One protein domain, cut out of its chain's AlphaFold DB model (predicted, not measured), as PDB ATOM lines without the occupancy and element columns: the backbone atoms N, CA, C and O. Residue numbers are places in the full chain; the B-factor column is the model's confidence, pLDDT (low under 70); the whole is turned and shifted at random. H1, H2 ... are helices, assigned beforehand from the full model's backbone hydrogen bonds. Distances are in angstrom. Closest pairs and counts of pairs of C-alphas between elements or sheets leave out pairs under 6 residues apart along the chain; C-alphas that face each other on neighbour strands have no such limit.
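AT A GLANCE: This is residues 4 to 76 of the 77 residues of an uncharacterized protein of viral metagenome (UniProt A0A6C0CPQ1). One long helix, H2, makes a base; H1 folds back from its beginning and H3 from its end, forming an open triangle whose tips, the first and last printed C-alphas, are 10.7 A apart. The 73 printed residues hold three named helices, H1, H2 and H3 along the chain, and no named strand: all helix. The whole is only just extended, close to loose, with a radius of gyration of the C-alphas of 17.3 A, and spans 56 by 24 by 14 A.

IN THESE COORDINATES: H2, residues 21 to 49, is 42.0 A long. H1, residues 4 to 16, is 18.4 A long and begins at C-alpha 4 (30.152, -25.435, 21.857). H3, residues 57 to 74, is 25.4 A long and ends at C-alpha 74 (35.489, -34.507, 14.175).

HOW THE PARTS SIT: H2 touches H1 with residues 24 to 28 alone; their closest C-alphas, of Ser 24 and Leu 13, are 5.1 A apart. This helical hairpin runs opposite ways at a shallow tilt of 26 degrees. Residues 42 to 49 of H2 alone touch H3, with residues 59 to 66 of H3 alone; the closest C-alphas, of Leu 49 and Ala 63, are 6.5 A apart. They run opposite ways at a steep tilt of 52 degrees. H1 and H3 are apart. In H1, H2 and H3 every O i to N i+4 pair is within hydrogen-bond range.

THE WHOLE: The printed part has no cut and no long link. Residues 52 to 57 and 71 to 76 stand free. Residues 52 to 55, 59 and 72 to 76 have pLDDT under 70.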
ATOM      1  N   GLU A   4      31.218 -26.426  21.752       83.88
ATOM      2  CA  GLU A   4      30.152 -25.435  21.857       83.88
ATOM      3  C   GLU A   4      29.241 -25.675  23.066       83.88
ATOM      4  O   GLU A   4      28.830 -24.739  23.753       83.88
ATOM      5  N   ARG A   5      28.884 -26.932  23.364       85.81
ATOM      6  CA  ARG A   5      28.082 -27.242  24.555       85.81
ATOM      7  C   ARG A   5      28.823 -26.893  25.837       85.81
ATOM      8  O   ARG A   5      28.181 -26.397  26.766       85.81
ATOM      9  N   ILE A   6      30.129 -27.137  25.893       87.25
ATOM     10  CA  ILE A   6      30.964 -26.780  27.044       87.25
ATOM     11  C   ILE A   6      31.026 -25.258  27.199       87.25
ATOM     12  O   ILE A   6      30.732 -24.750  28.280       87.25
ATOM     13  N   GLU A   7      31.278 -24.521  26.121       91.31
ATOM     14  CA  GLU A   7      31.283 -23.054  26.114       91.31
ATOM     15  C   GLU A   7      29.934 -22.467  26.546       91.31
ATOM     16  O   GLU A   7      29.878 -21.551  27.371       91.31
ATOM     17  N   ARG A   8      28.818 -23.041  26.073       94.44
ATOM     18  CA  ARG A   8      27.467 -22.654  26.509       94.44
ATOM     19  C   ARG A   8      27.263 -22.869  28.009       94.44
ATOM     20  O   ARG A   8      26.598 -22.055  28.652       94.44
ATOM     21  N   ILE A   9      27.793 -23.954  28.578       93.38
ATOM     22  CA  ILE A   9      27.716 -24.226  30.021       93.38
ATOM     23  C   ILE A   9      28.576 -23.228  30.800       93.38
ATOM     24  O   ILE A   9      28.081 -22.642  31.763       93.38
ATOM     25  N   ILE A  10      29.812 -22.983  30.359       95.25
ATOM     26  CA  ILE A  10      30.720 -22.002  30.970       95.25
ATOM     27  C   ILE A  10      30.066 -20.619  30.987       95.25
ATOM     28  O   ILE A  10      30.005 -19.979  32.036       95.25
ATOM     29  N   LYS A  11      29.485 -20.189  29.860       96.25
ATOM     30  CA  LYS A  11      28.748 -18.924  29.771       96.25
ATOM     31  C   LYS A  11      27.604 -18.857  30.785       96.25
ATOM     32  O   LYS A  11      27.532 -17.908  31.556       96.25
ATOM     33  N   LYS A  12      26.760 -19.895  30.861       96.12
ATOM     34  CA  LYS A  12      25.648 -19.955  31.830       96.12
ATOM     35  C   LYS A  12      26.114 -19.888  33.287       96.12
ATOM     36  O   LYS A  12      25.417 -19.302  34.114       96.12
ATOM     37  N   LEU A  13      27.244 -20.512  33.616       96.06
ATOM     38  CA  LEU A  13      27.819 -20.462  34.962       96.06
ATOM     39  C   LEU A  13      28.370 -19.065  35.274       96.06
ATOM     40  O   LEU A  13      28.116 -18.545  36.358       96.06
ATOM     41  N   ASN A  14      29.041 -18.425  34.315       96.75
ATOM     42  CA  ASN A  14      29.523 -17.051  34.461       96.75
ATOM     43  C   ASN A  14      28.372 -16.050  34.630       96.75
ATOM     44  O   ASN A  14      28.416 -15.235  35.548       96.75
ATOM     45  N   ASP A  15      27.298 -16.165  33.847       96.88
ATOM     46  CA  ASP A  15      26.116 -15.300  33.979       96.88
ATOM     47  C   ASP A  15      25.454 -15.441  35.366       96.88
ATOM     48  O   ASP A  15      24.905 -14.489  35.921       96.88
ATOM     49  N   ARG A  16      25.526 -16.638  35.967       95.75
ATOM     50  CA  ARG A  16      24.952 -16.934  37.289       95.75
ATOM     51  C   ARG A  16      25.906 -16.683  38.452       95.75
ATOM     52  O   ARG A  16      25.471 -16.794  39.598       95.75
ATOM     53  N   ILE A  17      27.153 -16.279  38.209       96.69
ATOM     54  CA  ILE A  17      28.143 -16.094  39.278       96.69
ATOM     55  C   ILE A  17      27.731 -15.009  40.277       96.69
ATOM     56  O   ILE A  17      28.027 -15.127  41.461       96.69
ATOM     57  N   GLN A  18      26.997 -13.990  39.824       94.38
ATOM     58  CA  GLN A  18      26.530 -12.892  40.677       94.38
ATOM     59  C   GLN A  18      25.407 -13.321  41.632       94.38
ATOM     60  O   GLN A  18      25.262 -12.754  42.708       94.38
ATOM     61  N   THR A  19      24.616 -14.333  41.255       97.06
ATOM     62  CA  THR A  19      23.471 -14.815  42.053       97.06
ATOM     63  C   THR A  19      23.799 -16.083  42.838       97.06
ATOM     64  O   THR A  19      23.301 -16.276  43.942       97.06
ATOM     65  N   HIS A  20      24.664 -16.940  42.293       95.75
ATOM     66  CA  HIS A  20      25.062 -18.220  42.876       95.75
ATOM     67  C   HIS A  20      26.592 -18.389  42.797       95.75
ATOM     68  O   HIS A  20      27.081 -19.277  42.088       95.75
ATOM     69  N   PRO A  21      27.378 -17.552  43.502       96.00
ATOM     70  CA  PRO A  21      28.833 -17.483  43.338       96.00
ATOM     71  C   PRO A  21      29.539 -18.788  43.700       96.00
ATOM     72  O   PRO A  21      30.383 -19.258  42.941       96.00
ATOM     73  N   ASN A  22      29.170 -19.412  44.821       96.44
ATOM     74  CA  ASN A  22      29.818 -20.642  45.283       96.44
ATOM     75  C   ASN A  22      29.536 -21.820  44.343       96.44
ATOM     76  O   ASN A  22      30.455 -22.542  43.968       96.44
ATOM     77  N   PHE A  23      28.280 -21.976  43.914       94.62
ATOM     78  CA  PHE A  23      27.887 -23.020  42.968       94.62
ATOM     79  C   PHE A  23      28.591 -22.839  41.621       94.62
ATOM     80  O   PHE A  23      29.172 -23.782  41.091       94.62
ATOM     81  N   SER A  24      28.581 -21.615  41.091       96.25
ATOM     82  CA  SER A  24      29.173 -21.320  39.785       96.25
ATOM     83  C   SER A  24      30.684 -21.550  39.800       96.25
ATOM     84  O   SER A  24      31.200 -22.234  38.924       96.25
ATOM     85  N   ARG A  25      31.389 -21.075  40.838       95.50
ATOM     86  CA  ARG A  25      32.835 -21.300  41.000       95.50
ATOM     87  C   ARG A  25      33.188 -22.775  41.169       95.50
ATOM     88  O   ARG A  25      34.150 -23.226  40.560       95.50
ATOM     89  N   LEU A  26      32.416 -23.529  41.955       96.50
ATOM     90  CA  LEU A  26      32.641 -24.966  42.137       96.50
ATOM     91  C   LEU A  26      32.598 -25.703  40.794       96.50
ATOM     92  O   LEU A  26      33.512 -26.462  40.477       96.50
ATOM     93  N   TRP A  27      31.553 -25.466  40.001       96.19
ATOM     94  CA  TRP A  27      31.387 -26.151  38.723       96.19
ATOM     95  C   TRP A  27      32.363 -25.678  37.657       96.19
ATOM     96  O   TRP A  27      32.844 -26.515  36.898       96.19
ATOM     97  N   LEU A  28      32.702 -24.384  37.623       95.00
ATOM     98  CA  LEU A  28      33.758 -23.872  36.747       95.00
ATOM     99  C   LEU A  28      35.102 -24.537  37.072       95.00
ATOM    100  O   LEU A  28      35.737 -25.070  36.170       95.00
ATOM    101  N   ASN A  29      35.478 -24.616  38.353       94.69
ATOM    102  CA  ASN A  29      36.707 -25.293  38.779       94.69
ATOM    103  C   ASN A  29      36.687 -26.794  38.463       94.69
ATOM    104  O   ASN A  29      37.705 -27.368  38.084       94.69
ATOM    105  N   TYR A  30      35.547 -27.467  38.638       93.06
ATOM    106  CA  TYR A  30      35.417 -28.878  38.276       93.06
ATOM    107  C   TYR A  30      35.620 -29.095  36.770       93.06
ATOM    108  O   TYR A  30      36.356 -29.999  36.375       93.06
ATOM    109  N   LEU A  31      34.983 -28.261  35.941       91.94
ATOM    110  CA  LEU A  31      35.113 -28.311  34.485       91.94
ATOM    111  C   LEU A  31      36.555 -28.071  34.043       91.94
ATOM    112  O   LEU A  31      37.070 -28.851  33.248       91.94
ATOM    113  N   ASP A  32      37.204 -27.052  34.598       89.88
ATOM    114  CA  ASP A  32      38.594 -26.704  34.296       89.88
ATOM    115  C   ASP A  32      39.549 -27.869  34.595       89.88
ATOM    116  O   ASP A  32      40.300 -28.316  33.727       89.88
ATOM    117  N   ASN A  33      39.420 -28.475  35.780       89.62
ATOM    118  CA  ASN A  33      40.203 -29.655  36.143       89.62
ATOM    119  C   ASN A  33      39.958 -30.831  35.188       89.62
ATOM    120  O   ASN A  33      40.900 -31.524  34.810       89.62
ATOM    121  N   LYS A  34      38.703 -31.071  34.785       88.06
ATOM    122  CA  LYS A  34      38.373 -32.162  33.857       88.06
ATOM    123  C   LYS A  34      38.936 -31.934  32.459       88.06
ATOM    124  O   LYS A  34      39.429 -32.894  31.870       88.06
ATOM    125  N   LEU A  35      38.892 -30.704  31.954       86.50
ATOM    126  CA  LEU A  35      39.488 -30.343  30.668       86.50
ATOM    127  C   LEU A  35      41.011 -30.503  30.706       86.50
ATOM    128  O   LEU A  35      41.555 -31.194  29.852       86.50
ATOM    129  N   CYS A  36      41.671 -29.995  31.751       86.44
ATOM    130  CA  CYS A  36      43.110 -30.180  31.948       86.44
ATOM    131  C   CYS A  36      43.503 -31.665  32.029       86.44
ATOM    132  O   CYS A  36      44.507 -32.082  31.455       86.44
ATOM    133  N   SER A  37      42.733 -32.487  32.755       85.31
ATOM    134  CA  SER A  37      42.986 -33.933  32.834       85.31
ATOM    135  C   SER A  37      42.840 -34.624  31.480       85.31
ATOM    136  O   SER A  37      43.640 -35.501  31.165       85.31
ATOM    137  N   LEU A  38      41.834 -34.241  30.690       82.75
ATOM    138  CA  LEU A  38      41.639 -34.785  29.349       82.75
ATOM    139  C   LEU A  38      42.794 -34.394  28.424       82.75
ATOM    140  O   LEU A  38      43.332 -35.260  27.749       82.75
ATOM    141  N   GLU A  39      43.202 -33.126  28.429       83.75
ATOM    142  CA  GLU A  39      44.321 -32.634  27.620       83.75
ATOM    143  C   GLU A  39      45.624 -33.369  27.948       83.75
ATOM    144  O   GLU A  39      46.306 -33.848  27.046       83.75
ATOM    145  N   ARG A  40      45.931 -33.558  29.238       82.88
ATOM    146  CA  ARG A  40      47.090 -34.364  29.656       82.88
ATOM    147  C   ARG A  40      47.007 -35.795  29.146       82.88
ATOM    148  O   ARG A  40      47.980 -36.284  28.595       82.88
ATOM    149  N   CYS A  41      45.848 -36.435  29.284       80.12
ATOM    150  CA  CYS A  41      45.654 -37.796  28.797       80.12
ATOM    151  C   CYS A  41      45.852 -37.894  27.278       80.12
ATOM    152  O   CYS A  41      46.453 -38.854  26.812       80.12
ATOM    153  N   LEU A  42      45.366 -36.915  26.509       81.88
ATOM    154  CA  LEU A  42      45.568 -36.878  25.059       81.88
ATOM    155  C   LEU A  42      47.051 -36.708  24.710       81.88
ATOM    156  O   LEU A  42      47.547 -37.451  23.872       81.88
ATOM    157  N   ASN A  43      47.763 -35.813  25.398       82.25
ATOM    158  CA  ASN A  43      49.203 -35.628  25.207       82.25
ATOM    159  C   ASN A  43      50.000 -36.887  25.581       82.25
ATOM    160  O   ASN A  43      50.953 -37.240  24.892       82.25
ATOM    161  N   ASP A  44      49.624 -37.578  26.658       81.56
ATOM    162  CA  ASP A  44      50.258 -38.838  27.057       81.56
ATOM    163  C   ASP A  44      50.021 -39.927  26.000       81.56
ATOM    164  O   ASP A  44      50.956 -40.640  25.641       81.56
ATOM    165  N   CYS A  45      48.807 -40.012  25.443       77.06
ATOM    166  CA  CYS A  45      48.516 -40.897  24.316       77.06
ATOM    167  C   CYS A  45      49.374 -40.552  23.093       77.06
ATOM    168  O   CYS A  45      49.994 -41.447  22.536       77.06
ATOM    169  N   GLU A  46      49.455 -39.280  22.692       80.38
ATOM    170  CA  GLU A  46      50.284 -38.844  21.557       80.38
ATOM    171  C   GLU A  46      51.757 -39.218  21.757       80.38
ATOM    172  O   GLU A  46      52.367 -39.808  20.872       80.38
ATOM    173  N   ARG A  47      52.301 -39.009  22.960       80.69
ATOM    174  CA  ARG A  47      53.673 -39.420  23.292       80.69
ATOM    175  C   ARG A  47      53.895 -40.924  23.181       80.69
ATOM    176  O   ARG A  47      54.965 -41.341  22.745       80.69
ATOM    177  N   ILE A  48      52.927 -41.729  23.615       76.69
ATOM    178  CA  ILE A  48      52.994 -43.190  23.492       76.69
ATOM    179  C   ILE A  48      53.004 -43.592  22.012       76.69
ATOM    180  O   ILE A  48      53.777 -44.466  21.636       76.69
ATOM    181  N   LEU A  49      52.204 -42.927  21.173       70.75
ATOM    182  CA  LEU A  49      52.154 -43.181  19.729       70.75
ATOM    183  C   LEU A  49      53.420 -42.756  18.990       70.75
ATOM    184  O   LEU A  49      53.799 -43.411  18.026       70.75
ATOM    185  N   ASP A  50      54.069 -41.686  19.443       73.81
ATOM    186  CA  ASP A  50      55.329 -41.197  18.876       73.81
ATOM    187  C   ASP A  50      56.551 -42.021  19.323       73.81
ATOM    188  O   ASP A  50      57.660 -41.816  18.826       73.81
ATOM    189  N   THR A  51      56.386 -42.929  20.289       72.06
ATOM    190  CA  THR A  51      57.471 -43.807  20.732       72.06
ATOM    191  C   THR A  51      57.524 -45.032  19.818       72.06
ATOM    192  O   THR A  51      56.515 -45.716  19.667       72.06
ATOM    193  N   ASP A  52      58.697 -45.341  19.247       59.59
ATOM    194  CA  ASP A  52      58.974 -46.572  18.478       59.59
ATOM    195  C   ASP A  52      58.901 -47.818  19.391       59.59
ATOM    196  O   ASP A  52      59.903 -48.452  19.724       59.59
ATOM    197  N   MET A  53      57.702 -48.150  19.865       61.53
ATOM    198  CA  MET A  53      57.421 -49.394  20.569       61.53
ATOM    199  C   MET A  53      56.933 -50.413  19.542       61.53
ATOM    200  O   MET A  53      55.753 -50.449  19.195       61.53
ATOM    201  N   GLU A  54      57.866 -51.218  19.025       61.12
ATOM    202  CA  GLU A  54      57.552 -52.381  18.190       61.12
ATOM    203  C   GLU A  54      56.546 -53.296  18.915       61.12
ATOM    204  O   GLU A  54      56.846 -53.867  19.962       61.12
ATOM    205  N   ASP A  55      55.357 -53.424  18.319       64.56
ATOM    206  CA  ASP A  55      54.360 -54.478  18.553       64.56
ATOM    207  C   ASP A  55      53.809 -54.620  19.989       64.56
ATOM    208  O   ASP A  55      53.506 -55.722  20.454       64.56
ATOM    209  N   ASP A  56      53.609 -53.503  20.699       70.12
ATOM    210  CA  ASP A  56      52.862 -53.515  21.962       70.12
ATOM    211  C   ASP A  56      51.329 -53.438  21.707       70.12
ATOM    212  O   ASP A  56      50.813 -52.435  21.180       70.12
ATOM    213  N   PRO A  57      50.550 -54.482  22.062       71.94
ATOM    214  CA  PRO A  57      49.098 -54.496  21.879       71.94
ATOM    215  C   PRO A  57      48.364 -53.444  22.730       71.94
ATOM    216  O   PRO A  57      47.283 -52.989  22.330       71.94
ATOM    217  N   ASP A  58      48.937 -53.006  23.855       73.75
ATOM    218  CA  ASP A  58      48.361 -51.946  24.686       73.75
ATOM    219  C   ASP A  58      48.523 -50.586  23.998       73.75
ATOM    220  O   ASP A  58      47.566 -49.808  23.930       73.75
ATOM    221  N   VAL A  59      49.679 -50.337  23.373       69.19
ATOM    222  CA  VAL A  59      49.922 -49.142  22.543       69.19
ATOM    223  C   VAL A  59      48.954 -49.103  21.362       69.19
ATOM    224  O   VAL A  59      48.316 -48.079  21.119       69.19
ATOM    225  N   THR A  60      48.747 -50.235  20.686       72.94
ATOM    226  CA  THR A  60      47.786 -50.352  19.575       72.94
ATOM    227  C   THR A  60      46.347 -50.078  20.027       72.94
ATOM    228  O   THR A  60      45.571 -49.407  19.336       72.94
ATOM    229  N   THR A  61      45.976 -50.556  21.216       79.19
ATOM    230  CA  THR A  61      44.651 -50.323  21.807       79.19
ATOM    231  C   THR A  61      44.455 -48.852  22.179       79.19
ATOM    232  O   THR A  61      43.403 -48.274  21.881       79.19
ATOM    233  N   ILE A  62      45.471 -48.215  22.767       75.69
ATOM    234  CA  ILE A  62      45.472 -46.783  23.096       75.69
ATOM    235  C   ILE A  62      45.390 -45.941  21.813       75.69
ATOM    236  O   ILE A  62      44.538 -45.053  21.733       75.69
ATOM    237  N   ALA A  63      46.173 -46.276  20.781       72.25
ATOM    238  CA  ALA A  63      46.139 -45.652  19.454       72.25
ATOM    239  C   ALA A  63      44.743 -45.675  18.846       72.25
ATOM    240  O   ALA A  63      44.196 -44.650  18.437       72.25
ATOM    241  N   THR A  64      44.146 -46.864  18.821       77.56
ATOM    242  CA  THR A  64      42.835 -47.098  18.224       77.56
ATOM    243  C   THR A  64      41.756 -46.347  18.994       77.56
ATOM    244  O   THR A  64      40.907 -45.691  18.394       77.56
ATOM    245  N   THR A  65      41.813 -46.374  20.327       78.12
ATOM    246  CA  THR A  65      40.864 -45.654  21.184       78.12
ATOM    247  C   THR A  65      40.982 -44.142  20.999       78.12
ATOM    248  O   THR A  65      39.963 -43.463  20.863       78.12
ATOM    249  N   TYR A  66      42.206 -43.610  20.926       78.00
ATOM    250  CA  TYR A  66      42.468 -42.200  20.642       78.00
ATOM    251  C   TYR A  66      41.946 -41.800  19.253       78.00
ATOM    252  O   TYR A  66      41.204 -40.824  19.134       78.00
ATOM    253  N   LEU A  67      42.251 -42.576  18.209       76.56
ATOM    254  CA  LEU A  67      41.792 -42.318  16.841       76.56
ATOM    255  C   LEU A  67      40.266 -42.366  16.729       76.56
ATOM    256  O   LEU A  67      39.671 -41.464  16.141       76.56
ATOM    257  N   ILE A  68      39.609 -43.359  17.337       79.50
ATOM    258  CA  ILE A  68      38.142 -43.433  17.394       79.50
ATOM    259  C   ILE A  68      37.586 -42.209  18.120       79.50
ATOM    260  O   ILE A  68      36.666 -41.566  17.615       79.50
ATOM    261  N   ALA A  69      38.154 -41.845  19.273       75.12
ATOM    262  CA  ALA A  69      37.731 -40.664  20.012       75.12
ATOM    263  C   ALA A  69      37.842 -39.396  19.151       75.12
ATOM    264  O   ALA A  69      36.882 -38.622  19.121       75.12
ATOM    265  N   ARG A  70      38.949 -39.228  18.406       72.94
ATOM    266  CA  ARG A  70      39.219 -38.126  17.460       72.94
ATOM    267  C   ARG A  70      38.244 -38.093  16.281       72.94
ATOM    268  O   ARG A  70      37.685 -37.043  15.979       72.94
ATOM    269  N   VAL A  71      37.990 -39.231  15.639       77.06
ATOM    270  CA  VAL A  71      37.044 -39.338  14.513       77.06
ATOM    271  C   VAL A  71      35.618 -39.029  14.967       77.06
ATOM    272  O   VAL A  71      34.906 -38.271  14.314       77.06
ATOM    273  N   LEU A  72      35.206 -39.550  16.124       68.69
ATOM    274  CA  LEU A  72      33.901 -39.238  16.710       68.69
ATOM    275  C   LEU A  72      33.791 -37.759  17.114       68.69
ATOM    276  O   LEU A  72      32.705 -37.188  17.036       68.69
ATOM    277  N   THR A  73      34.896 -37.124  17.523       63.66
ATOM    278  CA  THR A  73      34.931 -35.675  17.788       63.66
ATOM    279  C   THR A  73      34.799 -34.852  16.514       63.66
ATOM    280  O   THR A  73      34.063 -33.875  16.522       63.66
ATOM    281  N   ALA A  74      35.486 -35.239  15.440       66.12
ATOM    282  CA  ALA A  74      35.489 -34.507  14.175       66.12
ATOM    283  C   ALA A  74      34.172 -34.651  13.389       66.12
ATOM    284  O   ALA A  74      33.767 -33.724  12.705       66.12
ATOM    285  N   ASN A  75      33.476 -35.785  13.516       55.00
ATOM    286  CA  ASN A  75      32.186 -36.023  12.850       55.00
ATOM    287  C   ASN A  75      30.972 -35.461  13.616       55.00
ATOM    288  O   ASN A  75      29.834 -35.689  13.208       55.00
ATOM    289  N   THR A  76      31.191 -34.792  14.753       50.16
ATOM    290  CA  THR A  76      30.129 -34.127  15.532       50.16
ATOM    291  C   THR A  76      30.149 -32.596  15.422       50.16
ATOM    292  O   THR A  76      29.316 -31.949  16.056       50.16
TER     293      THR A  76